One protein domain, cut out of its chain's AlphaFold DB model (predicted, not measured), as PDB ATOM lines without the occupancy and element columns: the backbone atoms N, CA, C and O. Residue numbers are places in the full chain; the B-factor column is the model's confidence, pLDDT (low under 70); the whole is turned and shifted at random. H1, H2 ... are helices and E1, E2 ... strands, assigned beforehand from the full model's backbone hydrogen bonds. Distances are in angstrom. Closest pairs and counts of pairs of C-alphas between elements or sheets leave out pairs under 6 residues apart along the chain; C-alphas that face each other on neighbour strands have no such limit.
ATOM      1  N   ASP A  40      48.136  15.285 125.190       86.94
ATOM      2  CA  ASP A  40      46.758  15.361 124.701       86.94
ATOM      3  C   ASP A  40      45.768  15.656 125.833       86.94
ATOM      4  O   ASP A  40      44.846  16.466 125.671       86.94
ATOM      5  N   THR A  41      45.962  15.050 127.011       90.81
ATOM      6  CA  THR A  41      45.130  15.356 128.185       90.81
ATOM      7  C   THR A  41      45.294  16.806 128.626       90.81
ATOM      8  O   THR A  41      44.296  17.489 128.863       90.81
ATOM      9  N   ILE A  42      46.526  17.321 128.651       92.44
ATOM     10  CA  ILE A  42      46.814  18.714 128.998       92.44
ATOM     11  C   ILE A  42      46.171  19.657 127.973       92.44
ATOM     12  O   ILE A  42      45.565  20.663 128.354       92.44
ATOM     13  N   ALA A  43      46.244  19.332 126.679       92.12
ATOM     14  CA  ALA A  43      45.611  20.114 125.620       92.12
ATOM     15  C   ALA A  43      44.075  20.125 125.736       92.12
ATOM     16  O   ALA A  43      43.449  21.177 125.570       92.12
ATOM     17  N   ASN A  44      43.459  18.983 126.060       94.44
ATOM     18  CA  ASN A  44      42.017  18.873 126.292       94.44
ATOM     19  C   ASN A  44      41.573  19.690 127.517       94.44
ATOM     20  O   ASN A  44      40.653  20.500 127.406       94.44
ATOM     21  N   LEU A  45      42.276  19.563 128.648       94.06
ATOM     22  CA  LEU A  45      41.976  20.304 129.879       94.06
ATOM     23  C   LEU A  45      42.098  21.821 129.689       94.06
ATOM     24  O   LEU A  45      41.266  22.579 130.190       94.06
ATOM     25  N   ARG A  46      43.102  22.283 128.932       95.19
ATOM     26  CA  ARG A  46      43.238  23.704 128.566       95.19
ATOM     27  C   ARG A  46      42.037  24.185 127.750       95.19
ATOM     28  O   ARG A  46      41.472  25.224 128.085       95.19
ATOM     29  N   ARG A  47      41.605  23.404 126.750       95.88
ATOM     30  CA  ARG A  47      40.402  23.696 125.950       95.88
ATOM     31  C   ARG A  47      39.148  23.796 126.815       95.88
ATOM     32  O   ARG A  47      38.341  24.698 126.614       95.88
ATOM     33  N   ASP A  48      38.976  22.901 127.780       96.19
ATOM     34  CA  ASP A  48      37.794  22.912 128.641       96.19
ATOM     35  C   ASP A  48      37.815  24.069 129.648       96.19
ATOM     36  O   ASP A  48      36.789  24.724 129.840       96.19
ATOM     37  N   LEU A  49      38.985  24.422 130.196       96.12
ATOM     38  CA  LEU A  49      39.145  25.637 131.002       96.12
ATOM     39  C   LEU A  49      38.835  26.906 130.202       96.12
ATOM     40  O   LEU A  49      38.234  27.838 130.737       96.12
ATOM     41  N   GLU A  50      39.240  26.977 128.934       96.38
ATOM     42  CA  GLU A  50      38.920  28.107 128.057       96.38
ATOM     43  C   GLU A  50      37.420  28.204 127.781       96.38
ATOM     44  O   GLU A  50      36.848  29.288 127.928       96.38
ATOM     45  N   LYS A  51      36.758  27.080 127.472       96.56
ATOM     46  CA  LYS A  51      35.295  27.029 127.324       96.56
ATOM     47  C   LYS A  51      34.591  27.488 128.598       96.56
ATOM     48  O   LYS A  51      33.689  28.316 128.533       96.56
ATOM     49  N   GLU A  52      35.007  26.995 129.762       96.19
ATOM     50  CA  GLU A  52      34.386  27.348 131.040       96.19
ATOM     51  C   GLU A  52      34.594  28.835 131.383       96.19
ATOM     52  O   GLU A  52      33.671  29.517 131.838       96.19
ATOM     53  N   LYS A  53      35.787  29.384 131.112       97.00
ATOM     54  CA  LYS A  53      36.061  30.824 131.241       97.00
ATOM     55  C   LYS A  53      35.182  31.651 130.301       97.00
ATOM     56  O   LYS A  53      34.652  32.675 130.737       97.00
ATOM     57  N   ALA A  54      35.003  31.211 129.054       95.44
ATOM     58  CA  ALA A  54      34.155  31.882 128.074       95.44
ATOM     59  C   ALA A  54      32.678  31.868 128.493       95.44
ATOM     60  O   ALA A  54      32.037  32.918 128.490       95.44
ATOM     61  N   LEU A  55      32.166  30.720 128.951       95.25
ATOM     62  CA  LEU A  55      30.800  30.589 129.466       95.25
ATOM     63  C   LEU A  55      30.560  31.516 130.665       95.25
ATOM     64  O   LEU A  55      29.589  32.272 130.673       95.25
ATOM     65  N   ARG A  56      31.484  31.556 131.636       93.75
ATOM     66  CA  ARG A  56      31.392  32.491 132.773       93.75
ATOM     67  C   ARG A  56      31.444  33.955 132.335       93.75
ATOM     68  O   ARG A  56      30.760  34.795 132.919       93.75
ATOM     69  N   ALA A  57      32.273  34.294 131.347       94.31
ATOM     70  CA  ALA A  57      32.355  35.656 130.823       94.31
ATOM     71  C   ALA A  57      31.050  36.072 130.124       94.31
ATOM     72  O   ALA A  57      30.577  37.187 130.350       94.31
ATOM     73  N   GLN A  58      30.447  35.168 129.347       92.44
ATOM     74  CA  GLN A  58      29.153  35.368 128.696       92.44
ATOM     75  C   GLN A  58      28.013  35.516 129.714       92.44
ATOM     76  O   GLN A  58      27.170  36.400 129.578       92.44
ATOM     77  N   GLU A  59      27.997  34.703 130.771       94.75
ATOM     78  CA  GLU A  59      27.012  34.825 131.850       94.75
ATOM     79  C   GLU A  59      27.132  36.185 132.562       94.75
ATOM     80  O   GLU A  59      26.140  36.891 132.765       94.75
ATOM     81  N   ARG A  60      28.362  36.598 132.900       91.88
ATOM     82  CA  ARG A  60      28.633  37.893 133.546       91.88
ATOM     83  C   ARG A  60      28.217  39.065 132.668       91.88
ATOM     84  O   ARG A  60      27.620  40.012 133.186       91.88
ATOM     85  N   SER A  61      28.530  39.026 131.372       92.88
ATOM     86  CA  SER A  61      28.125  40.086 130.450       92.88
ATOM     87  C   SER A  61      26.602  40.139 130.336       92.88
ATOM     88  O   SER A  61      26.037  41.215 130.524       92.88
ATOM     89  N   GLY A  62      25.932  38.994 130.173       93.88
ATOM     90  CA  GLY A  62      24.471  38.904 130.137       93.88
ATOM     91  C   GLY A  62      23.816  39.503 131.382       93.88
ATOM     92  O   GLY A  62      22.952  40.374 131.269       93.88
ATOM     93  N   ARG A  63      24.291  39.129 132.578       89.56
ATOM     94  CA  ARG A  63      23.798  39.690 133.845       89.56
ATOM     95  C   ARG A  63      24.015  41.201 133.937       89.56
ATOM     96  O   ARG A  63      23.117  41.927 134.351       89.56
ATOM     97  N   THR A  64      25.192  41.674 133.531       89.44
ATOM     98  CA  THR A  64      25.540  43.104 133.563       89.44
ATOM     99  C   THR A  64      24.664  43.919 132.607       89.44
ATOM    100  O   THR A  64      24.234  45.019 132.957       89.44
ATOM    101  N   HIS A  65      24.381  43.389 131.414       91.62
ATOM    102  CA  HIS A  65      23.488  44.017 130.441       91.62
ATOM    103  C   HIS A  65      22.056  44.098 130.971       91.62
ATOM    104  O   HIS A  65      21.502  45.192 131.026       91.62
ATOM    105  N   ALA A  66      21.510  42.985 131.467       88.62
ATOM    106  CA  ALA A  66      20.165  42.956 132.034       88.62
ATOM    107  C   ALA A  66      20.000  43.938 133.210       88.62
ATOM    108  O   ALA A  66      19.008  44.663 133.284       88.62
ATOM    109  N   GLU A  67      20.987  44.017 134.113       87.38
ATOM    110  CA  GLU A  67      20.962  44.962 135.238       87.38
ATOM    111  C   GLU A  67      21.039  46.425 134.772       87.38
ATOM    112  O   GLU A  67      20.326  47.286 135.298       87.38
ATOM    113  N   ARG A  68      21.864  46.722 133.758       87.94
ATOM    114  CA  ARG A  68      21.932  48.057 133.146       87.94
ATOM    115  C   ARG A  68      20.595  48.439 132.508       87.94
ATOM    116  O   ARG A  68      20.132  49.553 132.739       87.94
ATOM    117  N   ASP A  69      19.984  47.541 131.743       89.25
ATOM    118  CA  ASP A  69      18.736  47.813 131.026       89.25
ATOM    119  C   ASP A  69      17.578  48.044 132.003       89.25
ATOM    120  O   ASP A  69      16.861  49.041 131.890       89.25
ATOM    121  N   ALA A  70      17.461  47.205 133.038       86.62
ATOM    122  CA  ALA A  70      16.488  47.396 134.112       86.62
ATOM    123  C   ALA A  70      16.667  48.753 134.817       86.62
ATOM    124  O   ALA A  70      15.689  49.442 135.113       86.62
ATOM    125  N   ARG A  71      17.916  49.181 135.043       84.50
ATOM    126  CA  ARG A  71      18.216  50.488 135.638       84.50
ATOM    127  C   ARG A  71      17.811  51.646 134.730       84.50
ATOM    128  O   ARG A  71      17.253  52.621 135.223       84.50
ATOM    129  N   LEU A  72      18.091  51.556 133.430       87.75
ATOM    130  CA  LEU A  72      17.700  52.589 132.468       87.75
ATOM    131  C   LEU A  72      16.179  52.728 132.391       87.75
ATOM    132  O   LEU A  72      15.675  53.846 132.333       87.75
ATOM    133  N   LEU A  73      15.448  51.613 132.427       88.00
ATOM    134  CA  LEU A  73      13.985  51.623 132.465       88.00
ATOM    135  C   LEU A  73      13.455  52.265 133.751       88.00
ATOM    136  O   LEU A  73      12.602  53.143 133.669       88.00
ATOM    137  N   ALA A  74      13.996  51.891 134.913       84.44
ATOM    138  CA  ALA A  74      13.602  52.484 136.191       84.44
ATOM    139  C   ALA A  74      13.888  53.994 136.243       84.44
ATOM    140  O   ALA A  74      13.048  54.759 136.708       84.44
ATOM    141  N   GLN A  75      15.036  54.438 135.718       84.06
ATOM    142  CA  GLN A  75      15.358  55.864 135.638       84.06
ATOM    143  C   GLN A  75      14.377  56.602 134.725       84.06
ATOM    144  O   GLN A  75      13.818  57.608 135.133       84.06
ATOM    145  N   LYS A  76      14.092  56.061 133.532       86.75
ATOM    146  CA  LYS A  76      13.105  56.646 132.611       86.75
ATOM    147  C   LYS A  76      11.714  56.754 133.232       86.75
ATOM    148  O   LYS A  76      10.997  57.705 132.947       86.75
ATOM    149  N   GLN A  77      11.317  55.774 134.045       85.12
ATOM    150  CA  GLN A  77      10.057  55.834 134.784       85.12
ATOM    151  C   GLN A  77      10.075  56.958 135.823       85.12
ATOM    152  O   GLN A  77       9.148  57.754 135.854       85.12
ATOM    153  N   LEU A  78      11.146  57.084 136.609       83.50
ATOM    154  CA  LEU A  78      11.280  58.166 137.590       83.50
ATOM    155  C   LEU A  78      11.344  59.552 136.947       83.50
ATOM    156  O   LEU A  78      10.750  60.485 137.470       83.50
ATOM    157  N   ASP A  79      12.018  59.689 135.809       84.56
ATOM    158  CA  ASP A  79      12.080  60.955 135.073       84.56
ATOM    159  C   ASP A  79      10.691  61.364 134.546       84.56
ATOM    160  O   ASP A  79      10.410  62.551 134.391       84.56
ATOM    161  N   LYS A  80       9.813  60.385 134.285       86.38
ATOM    162  CA  LYS A  80       8.430  60.609 133.851       86.38
ATOM    163  C   LYS A  80       7.487  60.909 135.017       86.38
ATOM    164  O   LYS A  80       6.675  61.823 134.911       86.38
ATOM    165  N   ASP A  81       7.565  60.123 136.086       85.00
ATOM    166  CA  ASP A  81       6.631  60.188 137.215       85.00
ATOM    167  C   ASP A  81       7.039  61.253 138.249       85.00
ATOM    168  O   ASP A  81       6.206  61.728 139.021       85.00
ATOM    169  N   GLY A  82       8.313  61.653 138.251       82.44
ATOM    170  CA  GLY A  82       8.896  62.573 139.218       82.44
ATOM    171  C   GLY A  82       9.131  61.945 140.596       82.44
ATOM    172  O   GLY A  82       8.870  60.768 140.851       82.44
ATOM    173  N   TYR A  83       9.651  62.759 141.516       83.31
ATOM    174  CA  TYR A  83       9.702  62.418 142.939       83.31
ATOM    175  C   TYR A  83       8.395  62.845 143.622       83.31
ATOM    176  O   TYR A  83       7.712  63.756 143.165       83.31
ATOM    177  N   THR A  84       8.063  62.247 144.770       85.94
ATOM    178  CA  THR A  84       6.895  62.648 145.593       85.94
ATOM    179  C   THR A  84       7.029  64.061 146.185       85.94
ATOM    180  O   THR A  84       6.113  64.560 146.831       85.94
ATOM    181  N   PHE A  85       8.177  64.702 145.991       88.25
ATOM    182  CA  PHE A  85       8.478  66.063 146.403       88.25
ATOM    183  C   PHE A  85       9.187  66.793 145.266       88.25
ATOM    184  O   PHE A  85       9.850  66.178 144.429       88.25
ATOM    185  N   GLU A  86       9.090  68.115 145.271       90.25
ATOM    186  CA  GLU A  86       9.798  68.952 144.314       90.25
ATOM    187  C   GLU A  86      11.201  69.292 144.846       90.25
ATOM    188  O   GLU A  86      11.335  69.768 145.978       90.25
ATOM    189  N   PRO A  87      12.275  69.039 144.079       93.19
ATOM    190  CA  PRO A  87      13.606  69.482 144.463       93.19
ATOM    191  C   PRO A  87      13.697  71.012 144.407       93.19
ATOM    192  O   PRO A  87      13.304  71.636 143.427       93.19
ATOM    193  N   ILE A  88      14.292  71.616 145.436       95.31
ATOM    194  CA  ILE A  88      14.476  73.077 145.531       95.31
ATOM    195  C   ILE A  88      15.699  73.594 144.754       95.31
ATOM    196  O   ILE A  88      15.928  74.801 144.664       95.31
ATOM    197  N   GLY A  89      16.526  72.689 144.232       95.62
ATOM    198  CA  GLY A  89      17.784  73.024 143.584       95.62
ATOM    199  C   GLY A  89      18.591  71.803 143.162       95.62
ATOM    200  O   GLY A  89      18.189  70.654 143.351       95.62
ATOM    201  N   THR A  90      19.775  72.074 142.621       96.00
ATOM    202  CA  THR A  90      20.729  71.065 142.150       96.00
ATOM    203  C   THR A  90      22.086  71.242 142.823       96.00
ATOM    204  O   THR A  90      22.517  72.358 143.110       96.00
ATOM    205  N   VAL A  91      22.769  70.126 143.087       96.25
ATOM    206  CA  VAL A  91      24.109  70.117 143.683       96.25
ATOM    207  C   VAL A  91      25.127  69.721 142.621       96.25
ATOM    208  O   VAL A  91      25.003  68.671 141.996       96.25
ATOM    209  N   SER A  92      26.156  70.544 142.441       95.25
ATOM    210  CA  SER A  92      27.325  70.253 141.613       95.25
ATOM    211  C   SER A  92      28.541  70.068 142.514       95.25
ATOM    212  O   SER A  92      28.782  70.882 143.401       95.25
ATOM    213  N   SER A  93      29.304  68.997 142.314       93.44
ATOM    214  CA  SER A  93      30.507  68.704 143.100       93.44
ATOM    215  C   SER A  93      31.717  68.518 142.191       93.44
ATOM    216  O   SER A  93      31.570  68.325 140.985       93.44
ATOM    217  N   CYS A  94      32.914  68.508 142.771       93.06
ATOM    218  CA  CYS A  94      34.136  68.129 142.061       93.06
ATOM    219  C   CYS A  94      34.179  66.647 141.628       93.06
ATOM    220  O   CYS A  94      35.101  66.242 140.921       93.06
ATOM    221  N   PHE A  95      33.208  65.824 142.039       92.94
ATOM    222  CA  PHE A  95      33.130  64.409 141.683       92.94
ATOM    223  C   PHE A  95      32.226  64.206 140.468       92.94
ATOM    224  O   PHE A  95      31.044  64.543 140.494       92.94
ATOM    225  N   ARG A  96      32.789  63.619 139.405       90.25
ATOM    226  CA  ARG A  96      32.070  63.346 138.151       90.25
ATOM    227  C   ARG A  96      31.102  62.168 138.260       90.25
ATOM    228  O   ARG A  96      30.074  62.175 137.594       90.25
ATOM    229  N   ASP A  97      31.459  61.146 139.032       90.88
ATOM    230  CA  ASP A  97      30.648  59.945 139.217       90.88
ATOM    231  C   ASP A  97      30.696  59.452 140.670       90.88
ATOM    232  O   ASP A  97      31.579  59.823 141.450       90.88
ATOM    233  N   ARG A  98      29.760  58.565 141.028       89.81
ATOM    234  CA  ARG A  98      29.682  57.979 142.377       89.81
ATOM    235  C   ARG A  98      30.897  57.138 142.791       89.81
ATOM    236  O   ARG A  98      30.998  56.762 143.954       89.81
ATOM    237  N   ARG A  99      31.771  56.748 141.849       90.62
ATOM    238  CA  ARG A  99      32.941  55.892 142.129       90.62
ATOM    239  C   ARG A  99      34.090  56.709 142.708       90.62
ATOM    240  O   ARG A  99      34.828  56.183 143.535       90.62
ATOM    241  N   GLY A 100      34.223  57.966 142.283       88.94
ATOM    242  CA  GLY A 100      35.214  58.906 142.809       88.94
ATOM    243  C   GLY A 100      34.781  59.639 144.081       88.94
ATOM    244  O   GLY A 100      35.618  60.257 144.733       88.94
ATOM    245  N   THR A 101      33.497  59.593 144.445       91.75
ATOM    246  CA  THR A 101      32.993  60.276 145.643       91.75
ATOM    247  C   THR A 101      33.523  59.609 146.922       91.75
ATOM    248  O   THR A 101      33.355  58.397 147.096       91.75
ATOM    249  N   PRO A 102      34.144  60.361 147.851       92.75
ATOM    250  CA  PRO A 102      34.655  59.811 149.097       92.75
ATOM    251  C   PRO A 102      33.506  59.293 149.963       92.75
ATOM    252  O   PRO A 102      32.433  59.889 150.029       92.75
ATOM    253  N   ARG A 103      33.755  58.208 150.706       92.44
ATOM    254  CA  ARG A 103      32.781  57.697 151.690       92.44
ATOM    255  C   ARG A 103      32.581  58.656 152.867       92.44
ATOM    256  O   ARG A 103      31.546  58.605 153.519       92.44
ATOM    257  N   GLN A 104      33.576  59.500 153.141       90.25
ATOM    258  CA  GLN A 104      33.560  60.519 154.186       90.25
ATOM    259  C   GLN A 104      34.077  61.836 153.599       90.25
ATOM    260  O   GLN A 104      35.280  62.000 153.408       90.25
ATOM    261  N   GLY A 105      33.172  62.771 153.294       86.19
ATOM    262  CA  GLY A 105      33.528  64.056 152.670       86.19
ATOM    263  C   GLY A 105      34.454  64.923 153.528       86.19
ATOM    264  O   GLY A 105      35.353  65.559 152.999       86.19
ATOM    265  N   ALA A 106      34.311  64.865 154.857       86.62
ATOM    266  CA  ALA A 106      35.137  65.637 155.791       86.62
ATOM    267  C   ALA A 106      36.646  65.321 155.707       86.62
ATOM    268  O   ALA A 106      37.460  66.138 156.122       86.62
ATOM    269  N   LEU A 107      37.028  64.161 155.159       90.56
ATOM    270  CA  LEU A 107      38.434  63.780 154.991       90.56
ATOM    271  C   LEU A 107      39.094  64.406 153.754       90.56
ATOM    272  O   LEU A 107      40.306  64.287 153.588       90.56
ATOM    273  N   VAL A 108      38.319  65.043 152.873       91.31
ATOM    274  CA  VAL A 108      38.816  65.640 151.630       91.31
ATOM    275  C   VAL A 108      38.620  67.159 151.700       91.31
ATOM    276  O   VAL A 108      37.624  67.672 151.203       91.31
ATOM    277  N   PRO A 109      39.561  67.919 152.289       85.00
ATOM    278  CA  PRO A 109      39.386  69.359 152.514       85.00
ATOM    279  C   PRO A 109      39.222  70.174 151.218       85.00
ATOM    280  O   PRO A 109      38.638  71.251 151.238       85.00
ATOM    281  N   GLY A 110      39.694  69.652 150.080       87.19
ATOM    282  CA  GLY A 110      39.511  70.266 148.761       87.19
ATOM    283  C   GLY A 110      38.189  69.925 148.061       87.19
ATOM    284  O   GLY A 110      37.973  70.392 146.943       87.19
ATOM    285  N   SER A 111      37.314  69.099 148.653       90.44
ATOM    286  CA  SER A 111      36.057  68.713 148.008       90.44
ATOM    287  C   SER A 111      35.000  69.803 148.163       90.44
ATOM    288  O   SER A 111      34.176  69.774 149.078       90.44
ATOM    289  N   LEU A 112      35.033  70.777 147.260       91.00
ATOM    290  CA  LEU A 112      34.026  71.828 147.195       91.00
ATOM    291  C   LEU A 112      32.815  71.377 146.368       91.00
ATOM    292  O   LEU A 112      32.931  70.640 145.382       91.00
ATOM    293  N   ALA A 113      31.644  71.863 146.767       93.81
ATOM    294  CA  ALA A 113      30.393  71.685 146.050       93.81
ATOM    295  C   ALA A 113      29.616  73.006 146.013       93.81
ATOM    296  O   ALA A 113      29.785  73.873 146.869       93.81
ATOM    297  N   ARG A 114      28.762  73.153 145.003       95.94
ATOM    298  CA  ARG A 114      27.875  74.295 144.802       95.94
ATOM    299  C   ARG A 114      26.438  73.805 144.776       95.94
ATOM    300  O   ARG A 114      26.117  72.903 144.008       95.94
ATOM    301  N   ILE A 115      25.588  74.427 145.586       96.44
ATOM    302  CA  ILE A 115      24.141  74.220 145.553       96.44
ATOM    303  C   ILE A 115      23.534  75.401 144.801       96.44
ATOM    304  O   ILE A 115      23.689  76.545 145.220       96.44
ATOM    305  N   THR A 116      22.874  75.122 143.684       96.94
ATOM    306  CA  THR A 116      22.172  76.122 142.879       96.94
ATOM    307  C   THR A 116      20.678  75.919 143.073       96.94
ATOM    308  O   THR A 116      20.135  74.896 142.653       96.94
ATOM    309  N   LEU A 117      20.017  76.872 143.727       96.75
ATOM    310  CA  LEU A 117      18.570  76.832 143.926       96.75
ATOM    311  C   LEU A 117      17.824  77.221 142.650       96.75
ATOM    312  O   LEU A 117      18.348  77.947 141.802       96.75
ATOM    313  N   HIS A 118      16.599  76.726 142.514       95.94
ATOM    314  CA  HIS A 118      15.716  77.120 141.422       95.94
ATOM    315  C   HIS A 118      15.273  78.579 141.573       95.94
ATOM    316  O   HIS A 118      15.141  79.090 142.683       95.94
ATOM    317  N   ALA A 119      14.976  79.234 140.448       94.56
ATOM    318  CA  ALA A 119      14.508  80.621 140.435       94.56
ATOM    319  C   ALA A 119      13.155  80.822 141.148       94.56
ATOM    320  O   ALA A 119      12.815  81.944 141.510       94.56
ATOM    321  N   SER A 120      12.389  79.747 141.357       94.75
ATOM    322  CA  SER A 120      11.135  79.757 142.118       94.75
ATOM    323  C   SER A 120      11.337  79.956 143.623       94.75
ATOM    324  O   SER A 120      10.390  80.312 144.323       94.75
ATOM    325  N   ILE A 121      12.551  79.737 144.140       95.81
ATOM    326  CA  ILE A 121      12.849  79.878 145.563       95.81
ATOM    327  C   ILE A 121      13.155  81.343 145.880       95.81
ATOM    328  O   ILE A 121      14.071  81.941 145.317       95.81
ATOM    329  N   SER A 122      12.395  81.922 146.813       94.12
ATOM    330  CA  SER A 122      12.597  83.308 147.244       94.12
ATOM    331  C   SER A 122      13.972  83.490 147.910       94.12
ATOM    332  O   SER A 122      14.294  82.721 148.822       94.12
ATOM    333  N   PRO A 123      14.760  84.524 147.550       92.44
ATOM    334  CA  PRO A 123      16.039  84.828 148.198       92.44
ATOM    335  C   PRO A 123      15.930  85.033 149.713       92.44
ATOM    336  O   PRO A 123      16.856  84.692 150.444       92.44
ATOM    337  N   THR A 124      14.777  85.513 150.190       94.69
ATOM    338  CA  THR A 124      14.490  85.706 151.620       94.69
ATOM    339  C   THR A 124      14.574  84.406 152.420       94.69
ATOM    340  O   THR A 124      14.915  84.427 153.596       94.69
ATOM    341  N   SER A 125      14.359  83.248 151.783       93.00
ATOM    342  CA  SER A 125      14.531  81.942 152.442       93.00
ATOM    343  C   SER A 125      15.975  81.644 152.875       93.00
ATOM    344  O   SER A 125      16.188  80.739 153.679       93.00
ATOM    345  N   LEU A 126      16.956  82.396 152.361       92.56
ATOM    346  CA  LEU A 126      18.379  82.268 152.692       92.56
ATOM    347  C   LEU A 126      18.903  83.402 153.579       92.56
ATOM    348  O   LEU A 126      20.108  83.464 153.846       92.56
ATOM    349  N   GLU A 127      18.034  84.308 154.029       94.88
ATOM    350  CA  GLU A 127      18.432  85.356 154.964       94.88
ATOM    351  C   GLU A 127      19.036  84.739 156.232       94.88
ATOM    352  O   GLU A 127      18.608  83.691 156.714       94.88
ATOM    353  N   CYS A 128      20.087  85.377 156.747       94.81
ATOM    354  CA  CYS A 128      20.842  84.934 157.924       94.81
ATOM    355  C   CYS A 128      21.565  83.579 157.794       94.81
ATOM    356  O   CYS A 128      22.249  83.182 158.737       94.81
TER     357      CYS A 128
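What this domain is: This is residues 40 to 128 of the 170 residues of a protein of Aphanomyces astaci (UniProt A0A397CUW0). One long helix, H1, sticks out as a free arm and makes most of the length; after it comes a small head, a two-stranded hairpin of E1 and E2 with a long loop, and a short helix, H2, ends the printed part in a free tail, residues 122 to 128. Of the loop, residues 103 to 109 also stick out. The printed part has 89 residues, with two named helices and two named strands in the order H1, E1, E2, H2; the sheet, E1 - E2, is antiparallel and the class is mostly helix. The whole is extended, with a radius of gyration of the C-alphas of 23.9 A and spans of 82 by 37 by 14 A.

How they stand to each other: Start with H1, residues 40 to 81, where every O i to N i+4 pair is within hydrogen-bond range. Look next at E1, residues 89 to 93, and E2, residues 113 to 117, an antiparallel hairpin at 165 degrees. C-alphas 89 and 117 face each other at 3.9 A; N 90 and O 116 are within hydrogen-bond range at 2.8 A, as are N 114 and O 92 at 2.8 A. H2, residues 123 to 126, is too short for an O i to N i+4 pair; its one O i to N i+3 pair is within range. H1 is apart from E2 and H2, and E1 is apart from H2.

Where its parts are: Find C-alpha 40 at (46.758, 15.361, 124.701); from there H1 runs 61.5 A to C-alpha 81 at (6.631, 60.188, 137.215). E1 measures 13.4 A and E2 13.1 A. H2 ends at C-alpha 126, (18.379, 82.268, 152.692).

The domain as a whole: The C-alphas farthest apart, of Asp 40 and Thr 124, are 81.9 A apart. The printed part has no cut. The link from E1 to E2, 19 residues, is long. Mean pLDDT of the printed part is 91.5, and no printed residue is under 70.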